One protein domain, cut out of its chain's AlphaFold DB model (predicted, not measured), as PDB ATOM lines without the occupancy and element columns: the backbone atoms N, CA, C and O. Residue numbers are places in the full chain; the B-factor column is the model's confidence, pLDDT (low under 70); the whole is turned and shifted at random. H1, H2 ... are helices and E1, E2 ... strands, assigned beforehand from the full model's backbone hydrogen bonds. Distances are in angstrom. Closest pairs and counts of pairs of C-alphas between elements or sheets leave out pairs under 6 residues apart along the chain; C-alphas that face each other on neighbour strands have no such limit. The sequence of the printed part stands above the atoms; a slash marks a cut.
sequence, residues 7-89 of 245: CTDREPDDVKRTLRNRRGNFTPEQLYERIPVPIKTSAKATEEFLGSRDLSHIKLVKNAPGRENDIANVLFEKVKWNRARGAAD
ATOM      1  N   CYS A   7     242.434 397.027 164.399       33.94
ATOM      2  CA  CYS A   7     241.158 396.332 164.552       33.94
ATOM      3  C   CYS A   7     241.230 395.484 165.830       33.94
ATOM      4  O   CYS A   7     241.859 394.430 165.825       33.94
ATOM      5  N   THR A   8     240.662 395.971 166.932       45.38
ATOM      6  CA  THR A   8     240.786 395.340 168.256       45.38
ATOM      7  C   THR A   8     239.780 394.237 168.552       45.38
ATOM      8  O   THR A   8     239.951 393.576 169.566       45.38
ATOM      9  N   ASP A   9     238.814 393.949 167.679       45.56
ATOM     10  CA  ASP A   9     237.726 393.027 168.019       45.56
ATOM     11  C   ASP A   9     237.550 391.958 166.932       45.56
ATOM     12  O   ASP A   9     236.649 392.028 166.100       45.56
ATOM     13  N   ARG A  10     238.449 390.969 166.899       55.72
ATOM     14  CA  ARG A  10     238.173 389.693 166.220       55.72
ATOM     15  C   ARG A  10     237.554 388.727 167.213       55.72
ATOM     16  O   ARG A  10     238.037 388.616 168.341       55.72
ATOM     17  N   GLU A  11     236.513 388.012 166.801       59.19
ATOM     18  CA  GLU A  11     235.942 386.953 167.631       59.19
ATOM     19  C   GLU A  11     236.923 385.766 167.718       59.19
ATOM     20  O   GLU A  11     237.698 385.526 166.785       59.19
ATOM     21  N   PRO A  12     236.919 384.983 168.813       61.44
ATOM     22  CA  PRO A  12     237.779 383.802 168.955       61.44
ATOM     23  C   PRO A  12     237.688 382.815 167.776       61.44
ATOM     24  O   PRO A  12     238.658 382.114 167.473       61.44
ATOM     25  N   ASP A  13     236.549 382.785 167.081       62.56
ATOM     26  CA  ASP A  13     236.317 381.954 165.898       62.56
ATOM     27  C   ASP A  13     237.098 382.416 164.657       62.56
ATOM     28  O   ASP A  13     237.494 381.584 163.833       62.56
ATOM     29  N   ASP A  14     237.427 383.705 164.552       64.25
ATOM     30  CA  ASP A  14     238.304 384.212 163.494       64.25
ATOM     31  C   ASP A  14     239.750 383.750 163.702       64.25
ATOM     32  O   ASP A  14     240.444 383.408 162.741       64.25
ATOM     33  N   VAL A  15     240.197 383.662 164.961       60.84
ATOM     34  CA  VAL A  15     241.543 383.175 165.301       60.84
ATOM     35  C   VAL A  15     241.683 381.692 164.962       60.84
ATOM     36  O   VAL A  15     242.708 381.295 164.401       60.84
ATOM     37  N   LYS A  16     240.640 380.878 165.189       64.88
ATOM     38  CA  LYS A  16     240.626 379.467 164.761       64.88
ATOM     39  C   LYS A  16     240.950 379.349 163.274       64.88
ATOM     40  O   LYS A  16     241.863 378.621 162.913       64.88
ATOM     41  N   ARG A  17     240.328 380.153 162.407       59.78
ATOM     42  CA  ARG A  17     240.569 380.107 160.947       59.78
ATOM     43  C   ARG A  17     242.015 380.419 160.535       59.78
ATOM     44  O   ARG A  17     242.431 380.042 159.437       59.78
ATOM     45  N   THR A  18     242.785 381.090 161.393       64.00
ATOM     46  CA  THR A  18     244.202 381.407 161.146       64.00
ATOM     47  C   THR A  18     245.166 380.287 161.538       64.00
ATOM     48  O   THR A  18     246.298 380.263 161.047       64.00
ATOM     49  N   LEU A  19     244.722 379.317 162.349       64.50
ATOM     50  CA  LEU A  19     245.502 378.134 162.709       64.50
ATOM     51  C   LEU A  19     245.612 377.200 161.499       64.50
ATOM     52  O   LEU A  19     244.814 376.287 161.302       64.50
ATOM     53  N   ARG A  20     246.623 377.436 160.660       58.28
ATOM     54  CA  ARG A  20     246.961 376.556 159.538       58.28
ATOM     55  C   ARG A  20     248.138 375.668 159.899       58.28
ATOM     56  O   ARG A  20     249.251 376.150 160.111       58.28
ATOM     57  N   ASN A  21     247.917 374.358 159.885       58.50
ATOM     58  CA  ASN A  21     249.015 373.407 159.902       58.50
ATOM     59  C   ASN A  21     249.665 373.350 158.508       58.50
ATOM     60  O   ASN A  21     249.002 373.066 157.516       58.50
ATOM     61  N   ARG A  22     250.970 373.632 158.419       52.16
ATOM     62  CA  ARG A  22     251.719 373.553 157.153       52.16
ATOM     63  C   ARG A  22     252.090 372.121 156.743       52.16
ATOM     64  O   ARG A  22     252.522 371.942 155.608       52.16
ATOM     65  N   ARG A  23     252.000 371.124 157.640       53.31
ATOM     66  CA  ARG A  23     252.518 369.761 157.390       53.31
ATOM     67  C   ARG A  23     251.676 368.582 157.901       53.31
ATOM     68  O   ARG A  23     252.014 367.461 157.548       53.31
ATOM     69  N   GLY A  24     250.619 368.789 158.681       58.50
ATOM     70  CA  GLY A  24     249.735 367.710 159.155       58.50
ATOM     71  C   GLY A  24     248.250 368.033 158.978       58.50
ATOM     72  O   GLY A  24     247.872 369.197 158.840       58.50
ATOM     73  N   ASN A  25     247.400 367.007 159.019       73.31
ATOM     74  CA  ASN A  25     245.947 367.122 158.845       73.31
ATOM     75  C   ASN A  25     245.230 367.459 160.165       73.31
ATOM     76  O   ASN A  25     244.234 366.830 160.515       73.31
ATOM     77  N   PHE A  26     245.736 368.437 160.923       80.81
ATOM     78  CA  PHE A  26     245.011 368.920 162.104       80.81
ATOM     79  C   PHE A  26     243.979 369.953 161.687       80.81
ATOM     80  O   PHE A  26     244.300 370.921 160.993       80.81
ATOM     81  N   THR A  27     242.752 369.757 162.153       83.88
ATOM     82  CA  THR A  27     241.716 370.783 162.050       83.88
ATOM     83  C   THR A  27     242.089 371.980 162.932       83.88
ATOM     84  O   THR A  27     242.739 371.805 163.974       83.88
ATOM     85  N   PRO A  28     241.705 373.206 162.550       82.06
ATOM     86  CA  PRO A  28     241.956 374.374 163.381       82.06
ATOM     87  C   PRO A  28     241.357 374.258 164.789       82.06
ATOM     88  O   PRO A  28     241.951 374.740 165.751       82.06
ATOM     89  N   GLU A  29     240.241 373.547 164.933       82.12
ATOM     90  CA  GLU A  29     239.577 373.262 166.206       82.12
ATOM     91  C   GLU A  29     240.457 372.390 167.110       82.12
ATOM     92  O   GLU A  29     240.662 372.713 168.280       82.12
ATOM     93  N   GLN A  30     241.056 371.330 166.560       84.38
ATOM     94  CA  GLN A  30     241.984 370.471 167.308       84.38
ATOM     95  C   GLN A  30     243.208 371.242 167.809       84.38
ATOM     96  O   GLN A  30     243.681 370.998 168.922       84.38
ATOM     97  N   LEU A  31     243.726 372.175 167.006       85.19
ATOM     98  CA  LEU A  31     244.847 373.025 167.408       85.19
ATOM     99  C   LEU A  31     244.425 374.066 168.441       85.19
ATOM    100  O   LEU A  31     245.155 374.295 169.405       85.19
ATOM    101  N   TYR A  32     243.242 374.655 168.286       85.56
ATOM    102  CA  TYR A  32     242.698 375.604 169.248       85.56
ATOM    103  C   TYR A  32     242.524 374.960 170.626       85.56
ATOM    104  O   TYR A  32     242.857 375.568 171.641       85.56
ATOM    105  N   GLU A  33     242.123 373.686 170.680       84.69
ATOM    106  CA  GLU A  33     242.027 372.942 171.937       84.69
ATOM    107  C   GLU A  33     243.363 372.737 172.664       84.69
ATOM    108  O   GLU A  33     243.379 372.521 173.876       84.69
ATOM    109  N   ARG A  34     244.495 372.873 171.966       84.44
ATOM    110  CA  ARG A  34     245.834 372.814 172.575       84.44
ATOM    111  C   ARG A  34     246.299 374.131 173.184       84.44
ATOM    112  O   ARG A  34     247.294 374.132 173.911       84.44
ATOM    113  N   ILE A  35     245.609 375.233 172.910       84.19
ATOM    114  CA  ILE A  35     245.894 376.519 173.543       84.19
ATOM    115  C   ILE A  35     245.397 376.452 174.997       84.19
ATOM    116  O   ILE A  35     244.292 375.964 175.235       84.19
ATOM    117  N   PRO A  36     246.174 376.909 175.993       78.38
ATOM    118  CA  PRO A  36     245.705 376.932 177.376       78.38
ATOM    119  C   PRO A  36     244.400 377.726 177.529       78.38
ATOM    120  O   PRO A  36     244.280 378.831 177.003       78.38
ATOM    121  N   VAL A  37     243.439 377.188 178.286       75.25
ATOM    122  CA  VAL A  37     242.108 377.796 178.496       75.25
ATOM    123  C   VAL A  37     242.168 379.275 178.909       75.25
ATOM    124  O   VAL A  37     241.432 380.058 178.311       75.25
ATOM    125  N   PRO A  38     243.057 379.715 179.827       64.69
ATOM    126  CA  PRO A  38     243.124 381.127 180.208       64.69
ATOM    127  C   PRO A  38     243.459 382.071 179.045       64.69
ATOM    128  O   PRO A  38     243.030 383.220 179.047       64.69
ATOM    129  N   ILE A  39     244.178 381.586 178.028       74.25
ATOM    130  CA  ILE A  39     244.565 382.369 176.846       74.25
ATOM    131  C   ILE A  39     243.399 382.491 175.857       74.25
ATOM    132  O   ILE A  39     243.248 383.527 175.213       74.25
ATOM    133  N   LYS A  40     242.530 381.473 175.786       78.06
ATOM    134  CA  LYS A  40     241.349 381.448 174.903       78.06
ATOM    135  C   LYS A  40     240.307 382.522 175.242       78.06
ATOM    136  O   LYS A  40     239.418 382.779 174.439       78.06
ATOM    137  N   THR A  41     240.406 383.141 176.419       70.56
ATOM    138  CA  THR A  41     239.463 384.156 176.920       70.56
ATOM    139  C   THR A  41     239.458 385.449 176.099       70.56
ATOM    140  O   THR A  41     238.511 386.225 176.182       70.56
ATOM    141  N   SER A  42     240.499 385.684 175.296       75.81
ATOM    142  CA  SER A  42     240.646 386.869 174.452       75.81
ATOM    143  C   SER A  42     241.313 386.502 173.128       75.81
ATOM    144  O   SER A  42     242.341 385.819 173.100       75.81
ATOM    145  N   ALA A  43     240.758 386.996 172.017       77.88
ATOM    146  CA  ALA A  43     241.356 386.816 170.696       77.88
ATOM    147  C   ALA A  43     242.756 387.436 170.625       77.88
ATOM    148  O   ALA A  43     243.690 386.781 170.171       77.88
ATOM    149  N   LYS A  44     242.936 388.638 171.186       81.81
ATOM    150  CA  LYS A  44     244.239 389.309 171.271       81.81
ATOM    151  C   LYS A  44     245.264 388.480 172.052       81.81
ATOM    152  O   LYS A  44     246.384 388.301 171.586       81.81
ATOM    153  N   ALA A  45     244.881 387.940 173.211       77.56
ATOM    154  CA  ALA A  45     245.772 387.090 174.007       77.56
ATOM    155  C   ALA A  45     246.149 385.805 173.251       77.56
ATOM    156  O   ALA A  45     247.294 385.354 173.301       77.56
ATOM    157  N   THR A  46     245.194 385.244 172.508       84.50
ATOM    158  CA  THR A  46     245.423 384.075 171.655       84.50
ATOM    159  C   THR A  46     246.384 384.399 170.507       84.50
ATOM    160  O   THR A  46     247.322 383.641 170.270       84.50
ATOM    161  N   GLU A  47     246.211 385.532 169.825       85.00
ATOM    162  CA  GLU A  47     247.106 385.981 168.751       85.00
ATOM    163  C   GLU A  47     248.526 386.262 169.264       85.00
ATOM    164  O   GLU A  47     249.495 385.820 168.647       85.00
ATOM    165  N   GLU A  48     248.674 386.922 170.416       85.25
ATOM    166  CA  GLU A  48     249.977 387.157 171.056       85.25
ATOM    167  C   GLU A  48     250.670 385.839 171.445       85.25
ATOM    168  O   GLU A  48     251.872 385.651 171.209       85.25
ATOM    169  N   PHE A  49     249.906 384.886 171.992       86.06
ATOM    170  CA  PHE A  49     250.410 383.557 172.329       86.06
ATOM    171  C   PHE A  49     250.901 382.797 171.094       86.06
ATOM    172  O   PHE A  49     251.995 382.227 171.123       86.06
ATOM    173  N   LEU A  50     250.115 382.804 170.013       88.94
ATOM    174  CA  LEU A  50     250.440 382.116 168.764       88.94
ATOM    175  C   LEU A  50     251.569 382.808 167.993       88.94
ATOM    176  O   LEU A  50     252.414 382.131 167.418       88.94
ATOM    177  N   GLY A  51     251.642 384.141 168.019       87.12
ATOM    178  CA  GLY A  51     252.653 384.912 167.287       87.12
ATOM    179  C   GLY A  51     254.093 384.647 167.743       87.12
ATOM    180  O   GLY A  51     255.040 384.877 166.992       87.12
ATOM    181  N   SER A  52     254.272 384.128 168.959       86.50
ATOM    182  CA  SER A  52     255.579 383.794 169.542       86.50
ATOM    183  C   SER A  52     255.894 382.292 169.552       86.50
ATOM    184  O   SER A  52     256.948 381.884 170.067       86.50
ATOM    185  N   ARG A  53     255.012 381.454 168.990       88.12
ATOM    186  CA  ARG A  53     255.088 379.993 169.096       88.12
ATOM    187  C   ARG A  53     254.946 379.282 167.758       88.12
ATOM    188  O   ARG A  53     254.179 379.677 166.891       88.12
ATOM    189  N   ASP A  54     255.657 378.172 167.648       90.06
ATOM    190  CA  ASP A  54     255.474 377.198 166.583       90.06
ATOM    191  C   ASP A  54     254.724 375.977 167.132       90.06
ATOM    192  O   ASP A  54     254.824 375.635 168.316       90.06
ATOM    193  N   LEU A  55     254.006 375.274 166.254       88.69
ATOM    194  CA  LEU A  55     253.523 373.930 166.555       88.69
ATOM    195  C   LEU A  55     254.691 372.950 166.413       88.69
ATOM    196  O   LEU A  55     255.223 372.761 165.315       88.69
ATOM    197  N   SER A  56     255.083 372.325 167.517       88.75
ATOM    198  CA  SER A  56     256.174 371.359 167.542       88.75
ATOM    199  C   SER A  56     255.676 369.933 167.732       88.75
ATOM    200  O   SER A  56     254.662 369.703 168.391       88.75
ATOM    201  N   HIS A  57     256.415 368.977 167.171       88.62
ATOM    202  CA  HIS A  57     256.181 367.555 167.388       88.62
ATOM    203  C   HIS A  57     257.020 367.060 168.569       88.62
ATOM    204  O   HIS A  57     258.202 367.387 168.680       88.62
ATOM    205  N   ILE A  58     256.423 366.232 169.425       89.19
ATOM    206  CA  ILE A  58     257.122 365.558 170.524       89.19
ATOM    207  C   ILE A  58     258.019 364.462 169.943       89.19
ATOM    208  O   ILE A  58     259.216 364.406 170.215       89.19
ATOM    209  N   LYS A  59     257.437 363.600 169.107       88.56
ATOM    210  CA  LYS A  59     258.146 362.619 168.290       88.56
ATOM    211  C   LYS A  59     258.164 363.080 166.851       88.56
ATOM    212  O   LYS A  59     257.112 363.325 166.258       88.56
ATOM    213  N   LEU A  60     259.363 363.181 166.294       85.19
ATOM    214  CA  LEU A  60     259.543 363.567 164.911       85.19
ATOM    215  C   LEU A  60     258.886 362.523 164.000       85.19
ATOM    216  O   LEU A  60     259.076 361.325 164.193       85.19
ATOM    217  N   VAL A  61     258.175 362.974 162.965       81.56
ATOM    218  CA  VAL A  61     257.466 362.092 162.016       81.56
ATOM    219  C   VAL A  61     258.391 361.039 161.400       81.56
ATOM    220  O   VAL A  61     258.010 359.883 161.262       81.56
ATOM    221  N   LYS A  62     259.646 361.406 161.104       83.31
ATOM    222  CA  LYS A  62     260.649 360.472 160.569       83.31
ATOM    223  C   LYS A  62     261.002 359.346 161.555       83.31
ATOM    224  O   LYS A  62     261.312 358.245 161.117       83.31
ATOM    225  N   ASN A  63     260.957 359.619 162.858       81.75
ATOM    226  CA  ASN A  63     261.310 358.665 163.912       81.75
ATOM    227  C   ASN A  63     260.095 357.870 164.415       81.75
ATOM    228  O   ASN A  63     260.256 356.811 165.013       81.75
ATOM    229  N   ALA A  64     258.884 358.381 164.192       81.50
ATOM    230  CA  ALA A  64     257.628 357.739 164.552       81.50
ATOM    231  C   ALA A  64     256.622 357.857 163.388       81.50
ATOM    232  O   ALA A  64     255.674 358.651 163.476       81.50
ATOM    233  N   PRO A  65     256.823 357.094 162.295       78.56
ATOM    234  CA  PRO A  65     255.895 357.091 161.170       78.56
ATOM    235  C   PRO A  65     254.494 356.686 161.651       78.56
ATOM    236  O   PRO A  65     254.346 355.782 162.473       78.56
ATOM    237  N   GLY A  66     253.467 357.402 161.189       80.12
ATOM    238  CA  GLY A  66     252.077 357.222 161.631       80.12
ATOM    239  C   GLY A  66     251.630 358.121 162.793       80.12
ATOM    240  O   GLY A  66     250.438 358.172 163.084       80.12
ATOM    241  N   ARG A  67     252.534 358.888 163.426       81.69
ATOM    242  CA  ARG A  67     252.179 359.902 164.451       81.69
ATOM    243  C   ARG A  67     252.131 361.341 163.934       81.69
ATOM    244  O   ARG A  67     252.075 362.287 164.716       81.69
ATOM    245  N   GLU A  68     252.159 361.514 162.620       79.81
ATOM    246  CA  GLU A  68     252.072 362.816 161.944       79.81
ATOM    247  C   GLU A  68     250.737 363.534 162.164       79.81
ATOM    248  O   GLU A  68     250.702 364.758 162.247       79.81
ATOM    249  N   ASN A  69     249.656 362.767 162.321       81.75
ATOM    250  CA  ASN A  69     248.308 363.274 162.574       81.75
ATOM    251  C   ASN A  69     247.836 362.965 164.001       81.75
ATOM    252  O   ASN A  69     246.647 363.060 164.301       81.75
ATOM    253  N   ASP A  70     248.752 362.591 164.898       85.75
ATOM    254  CA  ASP A  70     248.422 362.386 166.303       85.75
ATOM    255  C   ASP A  70     248.448 363.730 167.039       85.75
ATOM    256  O   ASP A  70     249.504 364.320 167.277       85.75
ATOM    257  N   ILE A  71     247.268 364.212 167.433       85.12
ATOM    258  CA  ILE A  71     247.130 365.476 168.159       85.12
ATOM    259  C   ILE A  71     247.812 365.432 169.533       85.12
ATOM    260  O   ILE A  71     248.107 366.482 170.103       85.12
ATOM    261  N   ALA A  72     248.039 364.249 170.116       85.06
ATOM    262  CA  ALA A  72     248.795 364.080 171.360       85.06
ATOM    263  C   ALA A  72     250.312 364.174 171.146       85.06
ATOM    264  O   ALA A  72     251.051 364.397 172.107       85.06
ATOM    265  N   ASN A  73     250.768 364.058 169.898       88.19
ATOM    266  CA  ASN A  73     252.167 364.172 169.512       88.19
ATOM    267  C   ASN A  73     252.587 365.615 169.188       88.19
ATOM    268  O   ASN A  73     253.722 365.836 168.773       88.19
ATOM    269  N   VAL A  74     251.711 366.605 169.380       88.38
ATOM    270  CA  VAL A  74     252.021 368.013 169.110       88.38
ATOM    271  C   VAL A  74     251.692 368.928 170.280       88.38
ATOM    272  O   VAL A  74     250.782 368.672 171.070       88.38
ATOM    273  N   LEU A  75     252.447 370.019 170.382       89.69
ATOM    274  CA  LEU A  75     252.223 371.091 171.347       89.69
ATOM    275  C   LEU A  75     252.775 372.413 170.821       89.69
ATOM    276  O   LEU A  75     253.664 372.429 169.971       89.69
ATOM    277  N   PHE A  76     252.271 373.524 171.346       90.69
ATOM    278  CA  PHE A  76     252.838 374.836 171.054       90.69
ATOM    279  C   PHE A  76     254.107 375.068 171.873       90.69
ATOM    280  O   PHE A  76     254.110 374.879 173.086       90.69
ATOM    281  N   GLU A  77     255.184 375.486 171.223       88.88
ATOM    282  CA  GLU A  77     256.468 375.781 171.859       88.88
ATOM    283  C   GLU A  77     257.000 377.110 171.326       88.88
ATOM    284  O   GLU A  77     256.732 377.486 170.186       88.88
ATOM    285  N   LYS A  78     257.787 377.832 172.128       88.12
ATOM    286  CA  LYS A  78     258.446 379.062 171.672       88.12
ATOM    287  C   LYS A  78     259.286 378.797 170.425       88.12
ATOM    288  O   LYS A  78     260.120 377.887 170.409       88.12
ATOM    289  N   VAL A  79     259.143 379.679 169.436       88.00
ATOM    290  CA  VAL A  79     259.840 379.611 168.139       88.00
ATOM    291  C   VAL A  79     261.349 379.401 168.309       88.00
ATOM    292  O   VAL A  79     261.952 378.585 167.615       88.00
ATOM    293  N   LYS A  80     261.967 380.100 169.273       87.88
ATOM    294  CA  LYS A  80     263.405 379.991 169.568       87.88
ATOM    295  C   LYS A  80     263.828 378.550 169.882       87.88
ATOM    296  O   LYS A  80     264.835 378.096 169.349       87.88
ATOM    297  N   TRP A  81     263.084 377.852 170.738       87.62
ATOM    298  CA  TRP A  81     263.430 376.496 171.175       87.62
ATOM    299  C   TRP A  81     263.124 375.465 170.097       87.62
ATOM    300  O   TRP A  81     263.981 374.641 169.786       87.62
ATOM    301  N   ASN A  82     261.960 375.584 169.453       88.56
ATOM    302  CA  ASN A  82     261.570 374.698 168.361       88.56
ATOM    303  C   ASN A  82     262.595 374.734 167.213       88.56
ATOM    304  O   ASN A  82     263.064 373.698 166.743       88.56
ATOM    305  N   ARG A  83     263.014 375.938 166.801       87.94
ATOM    306  CA  ARG A  83     264.013 376.104 165.736       87.94
ATOM    307  C   ARG A  83     265.411 375.654 166.151       87.94
ATOM    308  O   ARG A  83     266.119 375.112 165.313       87.94
ATOM    309  N   ALA A  84     265.795 375.857 167.414       89.06
ATOM    310  CA  ALA A  84     267.082 375.390 167.925       89.06
ATOM    311  C   ALA A  84     267.174 373.856 167.955       89.06
ATOM    312  O   ALA A  84     268.220 373.309 167.613       89.06
ATOM    313  N   ARG A  85     266.083 373.160 168.310       90.12
ATOM    314  CA  ARG A  85     266.020 371.691 168.265       90.12
ATOM    315  C   ARG A  85     266.017 371.155 166.831       90.12
ATOM    316  O   ARG A  85     266.571 370.091 166.562       90.12
ATOM    317  N   GLY A  86     265.396 371.881 165.903       87.81
ATOM    318  CA  GLY A  86     265.342 371.493 164.497       87.81
ATOM    319  C   GLY A  86     264.568 370.187 164.291       87.81
ATOM    320  O   GLY A  86     263.427 370.056 164.725       87.81
ATOM    321  N   ALA A  87     265.177 369.221 163.602       86.19
ATOM    322  CA  ALA A  87     264.548 367.950 163.234       86.19
ATOM    323  C   ALA A  87     264.901 366.803 164.200       86.19
ATOM    324  O   ALA A  87     265.129 365.682 163.755       86.19
ATOM    325  N   ALA A  88     264.988 367.074 165.500       88.44
ATOM    326  CA  ALA A  88     265.198 366.055 166.526       88.44
ATOM    327  C   ALA A  88     263.911 365.787 167.320       88.44
ATOM    328  O   ALA A  88     263.032 366.648 167.413       88.44
ATOM    329  N   ASP A  89     263.814 364.591 167.906       89.31
ATOM    330  CA  ASP A  89     262.781 364.284 168.898       89.31
ATOM    331  C   ASP A  89     262.907 365.233 170.089       89.31
ATOM    332  O   ASP A  89     264.010 365.531 170.550       89.31
TER     333      ASP A  89
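Overview. This is residues 7 to 89 of the 245 residues of an uncharacterized protein of Synechococcus sp. SB0676_bin_10 (UniProt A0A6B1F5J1). The domain is elongated, with four short helices, H1 to H4, grouped at one end and an antiparallel hairpin of two strands, E1 and E2, leading on from H4. A long loop, residues 58 to 73, joins the strands at the end of the hairpin away from H4, and H5 folds back beside E1. The printed part has 83 residues, with five named helices and two named strands in the order H1 H2 H3 H4 E1 E2 H5; the class is mixed, helices and strands. It is compact, with a radius of gyration of the C-alphas of 13.3 A, and its C-alphas span 42 by 24 by 20 A.

Along the chain. H1 holds residues 12 to 18, is 10.4 A long and begins at C-alpha 12, at (237.779, 383.802, 168.955). H2 holds residues 28 to 32, and H3 residues 37 to 40. H4, residues 43 to 51, measures 12.0 A. E1, residues 53 to 57, is 12.6 A long and begins at C-alpha 53, at (255.088, 379.993, 169.096). E2, residues 74 to 78, is 13.0 A long. H5, residues 79 to 85, is 10.0 A long and ends at C-alpha 85, at (266.020, 371.691, 168.265).

Arrangement. H1 touches H2, the closest C-alphas being those of Lys 16 and Pro 28, 5.4 A apart. H1 also touches H4, closest at the C-alphas of Pro 12 and Ala 43, 5.0 A, with a shallow tilt of 29 degrees, the same way. H2 and H3 are apart, but only just, with their closest C-alphas 8.2 A apart. H3 and H4 touch only at the corner by their link, closest at the C-alphas of Ile 39 and Thr 46, 5.5 A. The closest C-alphas of H4 and E2 are those of Leu 50 and Phe 76, 8.0 A apart. E1 and E2 form a hairpin of antiparallel neighbours, their directions 142 degrees apart; N 54 and O 77 are 2.8 A apart and N 77 and O 54 are 2.9 A apart, both within hydrogen-bond range. H5 comes closest to E1 at the C-alphas of Arg 53 and Val 79, 4.9 A. H4 and H5 are apart. In H2, H4 and H5 every O i to N i+4 pair is within hydrogen-bond range; in H1 2 of 3 are, and H3 is too short for such a pair.

Size, cuts and confidence. The two C-alphas farthest apart are those of Cys 7 and Asn 63, 42.7 A. The printed part has no cut. The link from E1 to E2 is long, with 16 residues. The mean pLDDT of the printed part is 78.2, and residues 7 to 24 and residue 38 are under 70.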